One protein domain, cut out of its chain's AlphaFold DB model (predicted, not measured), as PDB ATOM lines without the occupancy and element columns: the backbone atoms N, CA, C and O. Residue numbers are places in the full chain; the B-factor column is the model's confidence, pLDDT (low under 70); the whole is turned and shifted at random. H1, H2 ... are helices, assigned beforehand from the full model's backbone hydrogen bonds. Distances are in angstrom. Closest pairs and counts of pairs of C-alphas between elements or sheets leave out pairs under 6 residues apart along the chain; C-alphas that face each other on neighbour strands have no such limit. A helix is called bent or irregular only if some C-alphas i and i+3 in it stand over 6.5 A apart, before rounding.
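This is residues 152 to 272 of the 276 residues of an uncharacterized protein of Acidobacteria bacterium (UniProt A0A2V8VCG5). H4 is the core of a group of helices: the bent H1 packs along one side of it, H3 packs closely on another, and H2b, the second arm of the bent H2, packs on H3. Residues 182 to 206, with the first arm H2a, stick out. The printed part has 121 residues with four named helices, H1 to H4 in order, and no named strand; the class is all helix. It is compact, with a radius of gyration of the C-alphas of 15.4 A, spanning 49 by 34 by 25 A.

H1, residues 152 to 174, assigned as one helix by its hydrogen bonds, is bent: C-alphas 163 and 166 are 6.5 A apart, between arms H1a, residues 152 to 163, and H1b, residues 166 to 174. H2, residues 189 to 223, assigned likewise, is bent, with C-alphas 202 and 205 6.7 A apart, into H2a, residues 189 to 202, and H2b, residues 205 to 223, at a steep tilt of 44 degrees; H2b is irregular, with C-alphas 213 and 216 6.6 A apart. H2a touches no helix. H3, residues 227 to 239, forms a hairpin with H2b, closest at C-alphas 216 and 233, 5.4 A. H3 also forms a hairpin with H4, residues 252 to 271, at a steep tilt of 42 degrees, closest at C-alphas 238 and 259, 4.2 A. H4 touches H1b, with residues 253 to 261 alone, at a shallow tilt of 8 degrees, opposite ways, closest at C-alphas 168 and 257, 6.2 A. Every O i to N i+4 pair is within hydrogen-bond range in H1b, H2a and H3; 7 of 8 are in H1a, 11 of 15 in H2b, 15 of 16 in H4.

H1a begins at C-alpha 152 (117.624, 157.300, 162.495) and measures 15.9 A, H1b 12.2 A, H2a 19.8 A, H2b 25.0 A and H3 18.2 A. H4, 29.2 A, ends at C-alpha 271 (114.871, 152.087, 156.664).

The C-alphas farthest apart, Gly 185 and Lys 222, are 49.7 A apart. The printed part has no cut. The links H1 to H2 and H3 to H4 are long. Residue 186 is under 70 in pLDDT.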
ATOM      1  N   MET A 152     117.692 158.750 162.688       93.88
ATOM      2  CA  MET A 152     117.624 157.300 162.495       93.88
ATOM      3  C   MET A 152     118.664 156.757 161.514       93.88
ATOM      4  O   MET A 152     118.999 155.585 161.612       93.88
ATOM      5  N   ASP A 153     119.209 157.586 160.620       93.38
ATOM      6  CA  ASP A 153     120.296 157.164 159.731       93.38
ATOM      7  C   ASP A 153     121.607 156.942 160.510       93.38
ATOM      8  O   ASP A 153     122.485 156.245 160.025       93.38
ATOM      9  N   PHE A 154     121.712 157.462 161.741       93.31
ATOM     10  CA  PHE A 154     122.817 157.187 162.663       93.31
ATOM     11  C   PHE A 154     122.452 156.126 163.707       93.31
ATOM     12  O   PHE A 154     123.265 155.266 164.034       93.31
ATOM     13  N   ILE A 155     121.218 156.156 164.223       95.56
ATOM     14  CA  ILE A 155     120.771 155.212 165.258       95.56
ATOM     15  C   ILE A 155     120.606 153.791 164.699       95.56
ATOM     16  O   ILE A 155     121.051 152.843 165.342       95.56
ATOM     17  N   ASP A 156     119.995 153.618 163.521       95.12
ATOM     18  CA  ASP A 156     119.740 152.283 162.958       95.12
ATOM     19  C   ASP A 156     121.048 151.488 162.723       95.12
ATOM     20  O   ASP A 156     121.102 150.334 163.162       95.12
ATOM     21  N   PRO A 157     122.123 152.058 162.127       94.00
ATOM     22  CA  PRO A 157     123.417 151.381 162.043       94.00
ATOM     23  C   PRO A 157     124.026 151.046 163.407       94.00
ATOM     24  O   PRO A 157     124.579 149.961 163.564       94.00
ATOM     25  N   LEU A 158     123.914 151.933 164.404       95.12
ATOM     26  CA  LEU A 158     124.450 151.682 165.748       95.12
ATOM     27  C   LEU A 158     123.730 150.523 166.442       95.12
ATOM     28  O   LEU A 158     124.382 149.668 167.041       95.12
ATOM     29  N   ILE A 159     122.401 150.461 166.328       96.12
ATOM     30  CA  ILE A 159     121.606 149.340 166.844       96.12
ATOM     31  C   ILE A 159     121.996 148.049 166.122       96.12
ATOM     32  O   ILE A 159     122.259 147.037 166.770       96.12
ATOM     33  N   ALA A 160     122.065 148.081 164.789       95.75
ATOM     34  CA  ALA A 160     122.463 146.919 164.004       95.75
ATOM     35  C   ALA A 160     123.866 146.436 164.394       95.75
ATOM     36  O   ALA A 160     124.052 145.245 164.627       95.75
ATOM     37  N   PHE A 161     124.824 147.353 164.548       95.19
ATOM     38  CA  PHE A 161     126.175 147.048 165.009       95.19
ATOM     39  C   PHE A 161     126.167 146.409 166.401       95.19
ATOM     40  O   PHE A 161     126.754 145.344 166.578       95.19
ATOM     41  N   ALA A 162     125.458 146.996 167.369       97.31
ATOM     42  CA  ALA A 162     125.389 146.481 168.736       97.31
ATOM     43  C   ALA A 162     124.795 145.063 168.815       97.31
ATOM     44  O   ALA A 162     125.230 144.262 169.639       97.31
ATOM     45  N   ILE A 163     123.828 144.738 167.951       96.38
ATOM     46  CA  ILE A 163     123.196 143.410 167.898       96.38
ATOM     47  C   ILE A 163     124.077 142.402 167.152       96.38
ATOM     48  O   ILE A 163     124.234 141.261 167.585       96.38
ATOM     49  N   VAL A 164     124.633 142.800 166.008       96.81
ATOM     50  CA  VAL A 164     125.248 141.871 165.048       96.81
ATOM     51  C   VAL A 164     126.726 141.652 165.341       96.81
ATOM     52  O   VAL A 164     127.214 140.540 165.149       96.81
ATOM     53  N   ALA A 165     127.446 142.656 165.852       95.56
ATOM     54  CA  ALA A 165     128.871 142.522 166.147       95.56
ATOM     55  C   ALA A 165     129.171 141.384 167.143       95.56
ATOM     56  O   ALA A 165     130.047 140.580 166.829       95.56
ATOM     57  N   PRO A 166     128.445 141.205 168.271       96.06
ATOM     58  CA  PRO A 166     128.671 140.062 169.163       96.06
ATOM     59  C   PRO A 166     128.472 138.706 168.473       96.06
ATOM     60  O   PRO A 166     129.248 137.779 168.702       96.06
ATOM     61  N   ILE A 167     127.473 138.600 167.590       96.31
ATOM     62  CA  ILE A 167     127.187 137.381 166.821       96.31
ATOM     63  C   ILE A 167     128.337 137.088 165.854       96.31
ATOM     64  O   ILE A 167     128.847 135.969 165.824       96.31
ATOM     65  N   LEU A 168     128.776 138.092 165.090       96.06
ATOM     66  CA  LEU A 168     129.876 137.952 164.135       96.06
ATOM     67  C   LEU A 168     131.211 137.672 164.825       96.06
ATOM     68  O   LEU A 168     131.996 136.886 164.306       96.06
ATOM     69  N   ILE A 169     131.468 138.273 165.989       94.12
ATOM     70  CA  ILE A 169     132.672 138.008 166.784       94.12
ATOM     71  C   ILE A 169     132.655 136.562 167.285       94.12
ATOM     72  O   ILE A 169     133.614 135.828 167.052       94.12
ATOM     73  N   GLY A 170     131.561 136.131 167.921       94.69
ATOM     74  CA  GLY A 170     131.430 134.768 168.438       94.69
ATOM     75  C   GLY A 170     131.543 133.716 167.336       94.69
ATOM     76  O   GLY A 170     132.326 132.773 167.454       94.69
ATOM     77  N   LEU A 171     130.829 133.915 166.225       94.94
ATOM     78  CA  LEU A 171     130.897 133.014 165.079       94.94
ATOM     79  C   LEU A 171     132.268 133.069 164.397       94.94
ATOM     80  O   LEU A 171     132.803 132.035 164.020       94.94
ATOM     81  N   GLY A 172     132.873 134.249 164.274       93.56
ATOM     82  CA  GLY A 172     134.191 134.414 163.668       93.56
ATOM     83  C   GLY A 172     135.300 133.724 164.456       93.56
ATOM     84  O   GLY A 172     136.194 133.143 163.845       93.56
ATOM     85  N   ILE A 173     135.221 133.716 165.789       92.56
ATOM     86  CA  ILE A 173     136.119 132.929 166.647       92.56
ATOM     87  C   ILE A 173     135.847 131.429 166.465       92.56
ATOM     88  O   ILE A 173     136.784 130.663 166.254       92.56
ATOM     89  N   ALA A 174     134.576 131.008 166.481       93.00
ATOM     90  CA  ALA A 174     134.194 129.601 166.313       93.00
ATOM     91  C   ALA A 174     134.619 129.018 164.952       93.00
ATOM     92  O   ALA A 174     134.986 127.850 164.861       93.00
ATOM     93  N   LEU A 175     134.610 129.844 163.906       91.12
ATOM     94  CA  LEU A 175     135.051 129.509 162.550       91.12
ATOM     95  C   LEU A 175     136.565 129.701 162.333       91.12
ATOM     96  O   LEU A 175     137.030 129.601 161.198       91.12
ATOM     97  N   ALA A 176     137.333 130.029 163.380       88.50
ATOM     98  CA  ALA A 176     138.762 130.362 163.301       88.50
ATOM     99  C   ALA A 176     139.096 131.444 162.246       88.50
ATOM    100  O   ALA A 176     140.184 131.475 161.668       88.50
ATOM    101  N   PHE A 177     138.142 132.337 161.977       88.31
ATOM    102  CA  PHE A 177     138.295 133.462 161.059       88.31
ATOM    103  C   PHE A 177     138.867 134.692 161.766       88.31
ATOM    104  O   PHE A 177     139.723 135.383 161.218       88.31
ATOM    105  N   ILE A 178     138.410 134.953 162.994       85.75
ATOM    106  CA  ILE A 178     138.910 136.044 163.831       85.75
ATOM    107  C   ILE A 178     139.974 135.465 164.770       85.75
ATOM    108  O   ILE A 178     139.646 134.599 165.585       85.75
ATOM    109  N   PRO A 179     141.242 135.910 164.679       81.56
ATOM    110  CA  PRO A 179     142.263 135.502 165.633       81.56
ATOM    111  C   PRO A 179     141.948 136.065 167.023       81.56
ATOM    112  O   PRO A 179     141.196 137.031 167.163       81.56
ATOM    113  N   TRP A 180     142.564 135.494 168.058       77.38
ATOM    114  CA  TRP A 180     142.446 136.015 169.420       77.38
ATOM    115  C   TRP A 180     142.755 137.516 169.481       77.38
ATOM    116  O   TRP A 180     143.613 138.019 168.751       77.38
ATOM    117  N   PHE A 181     142.027 138.240 170.332       77.94
ATOM    118  CA  PHE A 181     142.174 139.686 170.454       77.94
ATOM    119  C   PHE A 181     143.584 140.049 170.931       77.94
ATOM    120  O   PHE A 181     144.015 139.620 171.999       77.94
ATOM    121  N   HIS A 182     144.277 140.880 170.155       75.44
ATOM    122  CA  HIS A 182     145.559 141.462 170.537       75.44
ATOM    123  C   HIS A 182     145.392 142.978 170.635       75.44
ATOM    124  O   HIS A 182     145.097 143.641 169.640       75.44
ATOM    125  N   MET A 183     145.572 143.522 171.840       72.69
ATOM    126  CA  MET A 183     145.528 144.964 172.088       72.69
ATOM    127  C   MET A 183     146.687 145.640 171.333       72.69
ATOM    128  O   MET A 183     147.847 145.317 171.606       72.69
ATOM    129  N   PRO A 184     146.431 146.580 170.407       71.94
ATOM    130  CA  PRO A 184     147.508 147.320 169.762       71.94
ATOM    131  C   PRO A 184     148.275 148.137 170.809       71.94
ATOM    132  O   PRO A 184     147.671 148.879 171.582       71.94
ATOM    133  N   GLY A 185     149.607 148.030 170.827       73.06
ATOM    134  CA  GLY A 185     150.458 148.665 171.846       73.06
ATOM    135  C   GLY A 185     150.447 150.203 171.855       73.06
ATOM    136  O   GLY A 185     150.977 150.809 172.779       73.06
ATOM    137  N   ASN A 186     149.851 150.850 170.847       69.75
ATOM    138  CA  ASN A 186     149.774 152.305 170.696       69.75
ATOM    139  C   ASN A 186     148.420 152.767 170.116       69.75
ATOM    140  O   ASN A 186     148.342 153.407 169.064       69.75
ATOM    141  N   LEU A 187     147.326 152.460 170.815       77.19
ATOM    142  CA  LEU A 187     145.999 152.996 170.496       77.19
ATOM    143  C   LEU A 187     145.944 154.510 170.771       77.19
ATOM    144  O   LEU A 187     145.717 154.944 171.895       77.19
ATOM    145  N   SER A 188     146.132 155.329 169.735       88.12
ATOM    146  CA  SER A 188     145.826 156.763 169.786       88.12
ATOM    147  C   SER A 188     144.481 157.046 169.118       88.12
ATOM    148  O   SER A 188     144.144 156.429 168.104       88.12
ATOM    149  N   ALA A 189     143.730 158.021 169.639       87.19
ATOM    150  CA  ALA A 189     142.477 158.465 169.023       87.19
ATOM    151  C   ALA A 189     142.685 158.903 167.560       87.19
ATOM    152  O   ALA A 189     141.893 158.557 166.687       87.19
ATOM    153  N   ALA A 190     143.801 159.583 167.274       87.94
ATOM    154  CA  ALA A 190     144.177 159.983 165.919       87.94
ATOM    155  C   ALA A 190     144.448 158.779 164.997       87.94
ATOM    156  O   ALA A 190     144.015 158.771 163.844       87.94
ATOM    157  N   GLY A 191     145.134 157.746 165.496       86.56
ATOM    158  CA  GLY A 191     145.387 156.513 164.749       86.56
ATOM    159  C   GLY A 191     144.101 155.751 164.430       86.56
ATOM    160  O   GLY A 191     143.900 155.343 163.288       86.56
ATOM    161  N   LEU A 192     143.199 155.631 165.408       86.44
ATOM    162  CA  LEU A 192     141.884 155.013 165.219       86.44
ATOM    163  C   LEU A 192     141.036 155.783 164.205       86.44
ATOM    164  O   LEU A 192     140.514 155.177 163.271       86.44
ATOM    165  N   ALA A 193     140.960 157.110 164.335       87.50
ATOM    166  CA  ALA A 193     140.225 157.960 163.402       87.50
ATOM    167  C   ALA A 193     140.760 157.826 161.969       87.50
ATOM    168  O   ALA A 193     139.979 157.715 161.023       87.50
ATOM    169  N   LYS A 194     142.088 157.769 161.801       87.81
ATOM    170  CA  LYS A 194     142.726 157.554 160.497       87.81
ATOM    171  C   LYS A 194     142.357 156.194 159.901       87.81
ATOM    172  O   LYS A 194     141.941 156.142 158.747       87.81
ATOM    173  N   THR A 195     142.502 155.110 160.663       86.25
ATOM    174  CA  THR A 195     142.183 153.752 160.194       86.25
ATOM    175  C   THR A 195     140.709 153.626 159.829       86.25
ATOM    176  O   THR A 195     140.392 153.157 158.740       86.25
ATOM    177  N   PHE A 196     139.819 154.120 160.694       87.56
ATOM    178  CA  PHE A 196     138.385 154.155 160.429       87.56
ATOM    179  C   PHE A 196     138.072 154.921 159.142       87.56
ATOM    180  O   PHE A 196     137.388 154.392 158.275       87.56
ATOM    181  N   SER A 197     138.630 156.124 158.976       86.69
ATOM    182  CA  SER A 197     138.383 156.957 157.790       86.69
ATOM    183  C   SER A 197     138.835 156.271 156.503       86.69
ATOM    184  O   SER A 197     138.133 156.328 155.498       86.69
ATOM    185  N   ILE A 198     139.990 155.598 156.525       86.50
ATOM    186  CA  ILE A 198     140.494 154.863 155.359       86.50
ATOM    187  C   ILE A 198     139.578 153.683 155.029       86.50
ATOM    188  O   ILE A 198     139.197 153.548 153.873       86.50
ATOM    189  N   ILE A 199     139.197 152.863 156.013       86.62
ATOM    190  CA  ILE A 199     138.307 151.708 155.791       86.62
ATOM    191  C   ILE A 199     136.940 152.174 155.287       86.62
ATOM    192  O   ILE A 199     136.415 151.636 154.313       86.62
ATOM    193  N   PHE A 200     136.382 153.203 155.923       88.31
ATOM    194  CA  PHE A 200     135.094 153.765 155.548       88.31
ATOM    195  C   PHE A 200     135.096 154.214 154.086       88.31
ATOM    196  O   PHE A 200     134.234 153.833 153.302       88.31
ATOM    197  N   VAL A 201     136.106 154.987 153.700       86.50
ATOM    198  CA  VAL A 201     136.166 155.588 152.373       86.50
ATOM    199  C   VAL A 201     136.602 154.601 151.285       86.50
ATOM    200  O   VAL A 201     136.058 154.628 150.184       86.50
ATOM    201  N   ALA A 202     137.609 153.772 151.555       84.19
ATOM    202  CA  ALA A 202     138.222 152.911 150.545       84.19
ATOM    203  C   ALA A 202     137.499 151.571 150.370       84.19
ATOM    204  O   ALA A 202     137.668 150.937 149.332       84.19
ATOM    205  N   THR A 203     136.717 151.146 151.363       87.62
ATOM    206  CA  THR A 203     136.076 149.826 151.378       87.62
ATOM    207  C   THR A 203     134.570 149.957 151.569       87.62
ATOM    208  O   THR A 203     133.815 149.632 150.657       87.62
ATOM    209  N   ALA A 204     134.126 150.520 152.697       90.81
ATOM    210  CA  ALA A 204     132.703 150.523 153.040       90.81
ATOM    211  C   ALA A 204     131.857 151.342 152.053       90.81
ATOM    212  O   ALA A 204     130.820 150.878 151.596       90.81
ATOM    213  N   LEU A 205     132.314 152.538 151.673       92.12
ATOM    214  CA  LEU A 205     131.586 153.403 150.747       92.12
ATOM    215  C   LEU A 205     131.408 152.751 149.355       92.12
ATOM    216  O   LEU A 205     130.269 152.676 148.895       92.12
ATOM    217  N   PRO A 206     132.461 152.242 148.679       93.44
ATOM    218  CA  PRO A 206     132.309 151.453 147.453       93.44
ATOM    219  C   PRO A 206     131.350 150.265 147.580       93.44
ATOM    220  O   PRO A 206     130.502 150.066 146.706       93.44
ATOM    221  N   GLU A 207     131.474 149.489 148.659       95.88
ATOM    222  CA  GLU A 207     130.647 148.307 148.893       95.88
ATOM    223  C   GLU A 207     129.176 148.673 149.096       95.88
ATOM    224  O   GLU A 207     128.305 148.057 148.486       95.88
ATOM    225  N   GLU A 208     128.868 149.703 149.880       96.00
ATOM    226  CA  GLU A 208     127.480 150.103 150.112       96.00
ATOM    227  C   GLU A 208     126.848 150.718 148.848       96.00
ATOM    228  O   GLU A 208     125.678 150.445 148.556       96.00
ATOM    229  N   ILE A 209     127.619 151.432 148.011       96.12
ATOM    230  CA  ILE A 209     127.154 151.864 146.677       96.12
ATOM    231  C   ILE A 209     126.771 150.645 145.829       96.12
ATOM    232  O   ILE A 209     125.667 150.590 145.275       96.12
ATOM    233  N   LEU A 210     127.672 149.672 145.706       97.62
ATOM    234  CA  LEU A 210     127.476 148.512 144.843       97.62
ATOM    235  C   LEU A 210     126.371 147.589 145.369       97.62
ATOM    236  O   LEU A 210     125.423 147.262 144.652       97.62
ATOM    237  N   PHE A 211     126.476 147.156 146.618       98.06
ATOM    238  CA  PHE A 211     125.615 146.112 147.151       98.06
ATOM    239  C   PHE A 211     124.279 146.646 147.646       98.06
ATOM    240  O   PHE A 211     123.277 145.951 147.469       98.06
ATOM    241  N   ARG A 212     124.207 147.868 148.199       97.50
ATOM    242  CA  ARG A 212     122.917 148.452 148.606       97.50
ATOM    243  C   ARG A 212     122.285 149.272 147.507       97.50
ATOM    244  O   ARG A 212     121.191 148.938 147.047       97.50
ATOM    245  N   SER A 213     122.961 150.336 147.088       96.50
ATOM    246  CA  SER A 213     122.353 151.345 146.220       96.50
ATOM    247  C   SER A 213     122.107 150.840 144.803       96.50
ATOM    248  O   SER A 213     121.163 151.310 144.162       96.50
ATOM    249  N   LEU A 214     122.890 149.859 144.341       97.31
ATOM    250  CA  LEU A 214     122.711 149.210 143.043       97.31
ATOM    251  C   LEU A 214     122.046 147.829 143.171       97.31
ATOM    252  O   LEU A 214     120.873 147.707 142.828       97.31
ATOM    253  N   ILE A 215     122.734 146.797 143.673       98.31
ATOM    254  CA  ILE A 215     122.255 145.399 143.612       98.31
ATOM    255  C   ILE A 215     120.992 145.171 144.456       98.31
ATOM    256  O   ILE A 215     119.975 144.712 143.933       98.31
ATOM    257  N   GLN A 216     121.022 145.487 145.754       98.12
ATOM    258  CA  GLN A 216     119.864 145.279 146.628       98.12
ATOM    259  C   GLN A 216     118.687 146.163 146.205       98.12
ATOM    260  O   GLN A 216     117.556 145.683 146.141       98.12
ATOM    261  N   ASN A 217     118.936 147.433 145.877       97.12
ATOM    262  CA  ASN A 217     117.909 148.337 145.363       97.12
ATOM    263  C   ASN A 217     117.279 147.818 144.058       97.12
ATOM    264  O   ASN A 217     116.059 147.883 143.892       97.12
ATOM    265  N   TRP A 218     118.083 147.261 143.149       97.62
ATOM    266  CA  TRP A 218     117.597 146.630 141.924       97.62
ATOM    267  C   TRP A 218     116.686 145.431 142.235       97.62
ATOM    268  O   TRP A 218     115.553 145.373 141.745       97.62
ATOM    269  N   LEU A 219     117.123 144.530 143.122       98.06
ATOM    270  CA  LEU A 219     116.326 143.378 143.558       98.06
ATOM    271  C   LEU A 219     115.003 143.818 144.200       98.06
ATOM    272  O   LEU A 219     113.946 143.278 143.878       98.06
ATOM    273  N   MET A 220     115.045 144.831 145.068       96.94
ATOM    274  CA  MET A 220     113.862 145.376 145.738       96.94
ATOM    275  C   MET A 220     112.869 145.994 144.752       96.94
ATOM    276  O   MET A 220     111.659 145.852 144.926       96.94
ATOM    277  N   GLN A 221     113.356 146.651 143.701       95.50
ATOM    278  CA  GLN A 221     112.492 147.197 142.654       95.50
ATOM    279  C   GLN A 221     111.853 146.118 141.781       95.50
ATOM    280  O   GLN A 221     110.754 146.346 141.272       95.50
ATOM    281  N   LYS A 222     112.517 144.972 141.576       95.75
ATOM    282  CA  LYS A 222     111.960 143.890 140.752       95.75
ATOM    283  C   LYS A 222     111.074 142.914 141.495       95.75
ATOM    284  O   LYS A 222     110.068 142.486 140.939       95.75
ATOM    285  N   PHE A 223     111.436 142.586 142.723       96.75
ATOM    286  CA  PHE A 223     110.822 141.496 143.478       96.75
ATOM    287  C   PHE A 223     110.171 141.970 144.785       96.75
ATOM    288  O   PHE A 223     109.645 141.166 145.552       96.75
ATOM    289  N   GLY A 224     110.183 143.282 145.040       95.06
ATOM    290  CA  GLY A 224     109.637 143.894 146.245       95.06
ATOM    291  C   GLY A 224     110.621 143.918 147.417       95.06
ATOM    292  O   GLY A 224     111.665 143.271 147.425       95.06
ATOM    293  N   SER A 225     110.276 144.674 148.460       94.56
ATOM    294  CA  SER A 225     111.111 144.834 149.659       94.56
ATOM    295  C   SER A 225     110.840 143.750 150.712       94.56
ATOM    296  O   SER A 225     110.534 144.053 151.867       94.56
ATOM    297  N   THR A 226     110.920 142.477 150.321       96.81
ATOM    298  CA  THR A 226     110.649 141.336 151.214       96.81
ATOM    299  C   THR A 226     111.909 140.847 151.933       96.81
ATOM    300  O   THR A 226     113.039 141.146 151.542       96.81
ATOM    301  N   THR A 227     111.733 140.055 152.995       97.25
ATOM    302  CA  THR A 227     112.858 139.393 153.680       97.25
ATOM    303  C   THR A 227     113.578 138.400 152.764       97.25
ATOM    304  O   THR A 227     114.800 138.327 152.819       97.25
ATOM    305  N   ALA A 228     112.864 137.697 151.878       97.88
ATOM    306  CA  ALA A 228     113.477 136.774 150.920       97.88
ATOM    307  C   ALA A 228     114.438 137.496 149.959       97.88
ATOM    308  O   ALA A 228     115.564 137.051 149.752       97.88
ATOM    309  N   VAL A 229     114.031 138.661 149.445       97.88
ATOM    310  CA  VAL A 229     114.887 139.509 148.601       97.88
ATOM    311  C   VAL A 229     116.137 139.965 149.347       97.88
ATOM    312  O   VAL A 229     117.234 139.951 148.790       97.88
ATOM    313  N   LEU A 230     115.990 140.322 150.623       98.06
ATOM    314  CA  LEU A 230     117.130 140.693 151.448       98.06
ATOM    315  C   LEU A 230     118.090 139.516 151.676       98.06
ATOM    316  O   LEU A 230     119.299 139.714 151.595       98.06
ATOM    317  N   VAL A 231     117.582 138.301 151.911       98.50
ATOM    318  CA  VAL A 231     118.423 137.095 152.019       98.50
ATOM    319  C   VAL A 231     119.226 136.883 150.736       98.50
ATOM    320  O   VAL A 231     120.435 136.687 150.809       98.50
ATOM    321  N   VAL A 232     118.597 137.008 149.564       98.56
ATOM    322  CA  VAL A 232     119.295 136.895 148.271       98.56
ATOM    323  C   VAL A 232     120.378 137.968 148.125       98.56
ATOM    324  O   VAL A 232     121.518 137.637 147.808       98.56
ATOM    325  N   ALA A 233     120.070 139.235 148.416       98.50
ATOM    326  CA  ALA A 233     121.062 140.315 148.372       98.50
ATOM    327  C   ALA A 233     122.238 140.066 149.337       98.50
ATOM    328  O   ALA A 233     123.389 140.355 149.012       98.50
ATOM    329  N   SER A 234     121.953 139.487 150.505       98.56
ATOM    330  CA  SER A 234     122.952 139.150 151.523       98.56
ATOM    331  C   SER A 234     123.856 138.002 151.084       98.56
ATOM    332  O   SER A 234     125.059 138.060 151.313       98.56
ATOM    333  N   LEU A 235     123.303 136.991 150.407       98.62
ATOM    334  CA  LEU A 235     124.077 135.893 149.824       98.62
ATOM    335  C   LEU A 235     124.987 136.375 148.691       98.62
ATOM    336  O   LEU A 235     126.123 135.922 148.603       98.62
ATOM    337  N   ILE A 236     124.525 137.315 147.858       98.44
ATOM    338  CA  ILE A 236     125.367 137.945 146.824       98.44
ATOM    339  C   ILE A 236     126.521 138.710 147.478       98.44
ATOM    340  O   ILE A 236     127.669 138.540 147.076       98.44
ATOM    341  N   PHE A 237     126.226 139.505 148.512       98.25
ATOM    342  CA  PHE A 237     127.248 140.215 149.281       98.25
ATOM    343  C   PHE A 237     128.249 139.245 149.922       98.25
ATOM    344  O   PHE A 237     129.450 139.430 149.776       98.25
ATOM    345  N   GLY A 238     127.792 138.170 150.566       97.38
ATOM    346  CA  GLY A 238     128.685 137.154 151.123       97.38
ATOM    347  C   GLY A 238     129.522 136.442 150.060       97.38
ATOM    348  O   GLY A 238     130.722 136.255 150.245       97.38
ATOM    349  N   GLY A 239     128.914 136.087 148.927       97.00
ATOM    350  CA  GLY A 239     129.600 135.459 147.797       97.00
ATOM    351  C   GLY A 239     130.709 136.334 147.212       97.00
ATOM    352  O   GLY A 239     131.746 135.808 146.826       97.00
ATOM    353  N   ALA A 240     130.547 137.660 147.239       95.94
ATOM    354  CA  ALA A 240     131.589 138.613 146.856       95.94
ATOM    355  C   ALA A 240     132.837 138.580 147.757       95.94
ATOM    356  O   ALA A 240     133.860 139.139 147.398       95.94
ATOM    357  N   HIS A 241     132.756 137.945 148.928       95.00
ATOM    358  CA  HIS A 241     133.858 137.864 149.889       95.00
ATOM    359  C   HIS A 241     134.512 136.477 149.938       95.00
ATOM    360  O   HIS A 241     135.434 136.256 150.724       95.00
ATOM    361  N   ILE A 242     134.069 135.531 149.102       93.81
ATOM    362  CA  ILE A 242     134.563 134.144 149.111       93.81
ATOM    363  C   ILE A 242     136.040 134.024 148.688       93.81
ATOM    364  O   ILE A 242     136.710 133.044 149.002       93.81
ATOM    365  N   ASN A 243     136.563 135.012 147.969       89.62
ATOM    366  CA  ASN A 243     137.952 135.140 147.515       89.62
ATOM    367  C   ASN A 243     138.802 136.067 148.396       89.62
ATOM    368  O   ASN A 243     139.974 136.275 148.083       89.62
ATOM    369  N   ASN A 244     138.243 136.594 149.488       86.12
ATOM    370  CA  ASN A 244     138.902 137.592 150.323       86.12
ATOM    371  C   ASN A 244     139.452 136.991 151.623       86.12
ATOM    372  O   ASN A 244     139.040 135.922 152.074       86.12
ATOM    373  N   GLY A 245     140.358 137.720 152.275       79.56
ATOM    374  CA  GLY A 245     140.909 137.363 153.585       79.56
ATOM    375  C   GLY A 245     142.115 136.410 153.543       79.56
ATOM    376  O   GLY A 245     142.574 136.019 152.474       79.56
ATOM    377  N   PRO A 246     142.673 136.062 154.718       75.25
ATOM    378  CA  PRO A 246     143.936 135.321 154.825       75.25
ATOM    379  C   PRO A 246     143.812 133.810 154.572       75.25
ATOM    380  O   PRO A 246     144.824 133.115 154.529       75.25
ATOM    381  N   GLN A 247     142.592 133.281 154.464       80.56
ATOM    382  CA  GLN A 247     142.341 131.849 154.307       80.56
ATOM    383  C   GLN A 247     142.310 131.441 152.824       80.56
ATOM    384  O   GLN A 247     142.128 132.275 151.941       80.56
ATOM    385  N   ALA A 248     142.494 130.147 152.548       83.06
ATOM    386  CA  ALA A 248     142.507 129.619 151.186       83.06
ATOM    387  C   ALA A 248     141.140 129.754 150.491       83.06
ATOM    388  O   ALA A 248     140.091 129.647 151.123       83.06
ATOM    389  N   PHE A 249     141.162 129.941 149.171       86.69
ATOM    390  CA  PHE A 249     139.956 129.925 148.349       86.69
ATOM    391  C   PHE A 249     139.402 128.491 148.214       86.69
ATOM    392  O   PHE A 249     140.182 127.585 147.907       86.69
ATOM    393  N   PRO A 250     138.080 128.272 148.343       91.56
ATOM    394  CA  PRO A 250     137.047 129.238 148.738       91.56
ATOM    395  C   PRO A 250     137.024 129.523 150.252       91.56
ATOM    396  O   PRO A 250     136.945 128.608 151.074       91.56
ATOM    397  N   ASN A 251     136.997 130.804 150.621       93.44
ATOM    398  CA  ASN A 251     136.882 131.259 152.003       93.44
ATOM    399  C   ASN A 251     135.413 131.277 152.460       93.44
ATOM    400  O   ASN A 251     134.758 132.322 152.545       93.44
ATOM    401  N   TRP A 252     134.886 130.091 152.765       93.62
ATOM    402  CA  TRP A 252     133.514 129.920 153.256       93.62
ATOM    403  C   TRP A 252     133.256 130.640 154.580       93.62
ATOM    404  O   TRP A 252     132.154 131.145 154.798       93.62
ATOM    405  N   HIS A 253     134.265 130.723 155.451       93.88
ATOM    406  CA  HIS A 253     134.135 131.382 156.746       93.88
ATOM    407  C   HIS A 253     133.830 132.872 156.573       93.88
ATOM    408  O   HIS A 253     132.891 133.383 157.188       93.88
ATOM    409  N   TYR A 254     134.555 133.553 155.678       94.56
ATOM    410  CA  TYR A 254     134.273 134.954 155.387       94.56
ATOM    411  C   TYR A 254     132.922 135.118 154.690       94.56
ATOM    412  O   TYR A 254     132.132 135.966 155.096       94.56
ATOM    413  N   MET A 255     132.603 134.268 153.709       96.00
ATOM    414  CA  MET A 255     131.307 134.317 153.022       96.00
ATOM    415  C   MET A 255     130.122 134.226 154.001       96.00
ATOM    416  O   MET A 255     129.165 134.993 153.872       96.00
ATOM    417  N   ILE A 256     130.175 133.326 154.991       95.94
ATOM    418  CA  ILE A 256     129.119 133.175 156.008       95.94
ATOM    419  C   ILE A 256     128.990 134.451 156.849       95.94
ATOM    420  O   ILE A 256     127.892 134.997 156.978       95.94
ATOM    421  N   LEU A 257     130.104 134.952 157.389       96.81
ATOM    422  CA  LEU A 257     130.112 136.157 158.227       96.81
ATOM    423  C   LEU A 257     129.632 137.386 157.451       96.81
ATOM    424  O   LEU A 257     128.787 138.139 157.936       96.81
ATOM    425  N   ALA A 258     130.117 137.556 156.221       96.81
ATOM    426  CA  ALA A 258     129.705 138.626 155.328       96.81
ATOM    427  C   ALA A 258     128.216 138.510 154.972       96.81
ATOM    428  O   ALA A 258     127.525 139.519 154.992       96.81
ATOM    429  N   THR A 259     127.675 137.307 154.748       98.25
ATOM    430  CA  THR A 259     126.229 137.116 154.508       98.25
ATOM    431  C   THR A 259     125.393 137.616 155.689       98.25
ATOM    432  O   THR A 259     124.425 138.353 155.497       98.25
ATOM    433  N   ILE A 260     125.772 137.263 156.922       98.06
ATOM    434  CA  ILE A 260     125.061 137.700 158.135       98.06
ATOM    435  C   ILE A 260     125.144 139.226 158.287       98.06
ATOM    436  O   ILE A 260     124.125 139.881 158.527       98.06
ATOM    437  N   ALA A 261     126.333 139.801 158.088       97.44
ATOM    438  CA  ALA A 261     126.538 141.247 158.110       97.44
ATOM    439  C   ALA A 261     125.697 141.955 157.030       97.44
ATOM    440  O   ALA A 261     124.974 142.907 157.319       97.44
ATOM    441  N   GLY A 262     125.713 141.430 155.803       97.69
ATOM    442  CA  GLY A 262     124.975 141.955 154.659       97.69
ATOM    443  C   GLY A 262     123.465 141.993 154.884       97.69
ATOM    444  O   GLY A 262     122.816 142.946 154.449       97.69
ATOM    445  N   PHE A 263     122.911 141.029 155.626       98.19
ATOM    446  CA  PHE A 263     121.498 141.050 156.010       98.19
ATOM    447  C   PHE A 263     121.185 142.219 156.944       98.19
ATOM    448  O   PHE A 263     120.203 142.939 156.735       98.19
ATOM    449  N   ALA A 264     122.026 142.444 157.953       97.38
ATOM    450  CA  ALA A 264     121.863 143.558 158.878       97.38
ATOM    451  C   ALA A 264     121.995 144.914 158.174       97.38
ATOM    452  O   ALA A 264     121.112 145.764 158.305       97.38
ATOM    453  N   TYR A 265     123.042 145.086 157.364       96.19
ATOM    454  CA  TYR A 265     123.273 146.308 156.589       96.19
ATOM    455  C   TYR A 265     122.117 146.565 155.621       96.19
ATOM    456  O   TYR A 265     121.579 147.670 155.552       96.19
ATOM    457  N   GLY A 266     121.633 145.522 154.945       97.06
ATOM    458  CA  GLY A 266     120.497 145.645 154.046       97.06
ATOM    459  C   GLY A 266     119.175 145.962 154.756       97.06
ATOM    460  O   GLY A 266     118.362 146.697 154.187       97.06
ATOM    461  N   LYS A 267     118.958 145.500 155.999       97.00
ATOM    462  CA  LYS A 267     117.820 145.945 156.831       97.00
ATOM    463  C   LYS A 267     117.915 147.422 157.198       97.00
ATOM    464  O   LYS A 267     116.903 148.120 157.107       97.00
ATOM    465  N   VAL A 268     119.100 147.895 157.580       96.19
ATOM    466  CA  VAL A 268     119.339 149.321 157.848       96.19
ATOM    467  C   VAL A 268     119.058 150.135 156.588       96.19
ATOM    468  O   VAL A 268     118.257 151.069 156.627       96.19
ATOM    469  N   PHE A 269     119.585 149.705 155.438       96.00
ATOM    470  CA  PHE A 269     119.339 150.359 154.156       96.00
ATOM    471  C   PHE A 269     117.848 150.454 153.811       96.00
ATOM    472  O   PHE A 269     117.419 151.485 153.303       96.00
ATOM    473  N   GLN A 270     117.023 149.438 154.099       94.75
ATOM    474  CA  GLN A 270     115.571 149.509 153.854       94.75
ATOM    475  C   GLN A 270     114.902 150.673 154.610       94.75
ATOM    476  O   GLN A 270     113.951 151.261 154.096       94.75
ATOM    477  N   ARG A 271     115.418 151.034 155.791       92.75
ATOM    478  CA  ARG A 271     114.871 152.087 156.664       92.75
ATOM    479  C   ARG A 271     115.532 153.451 156.478       92.75
ATOM    480  O   ARG A 271     114.877 154.459 156.743       92.75
ATOM    481  N   ALA A 272     116.794 153.486 156.060       91.00
ATOM    482  CA  ALA A 272     117.616 154.691 155.999       91.00
ATOM    483  C   ALA A 272     117.237 155.629 154.840       91.00
ATOM    484  O   ALA A 272     116.675 155.201 153.828       91.00
TER     485      ALA A 272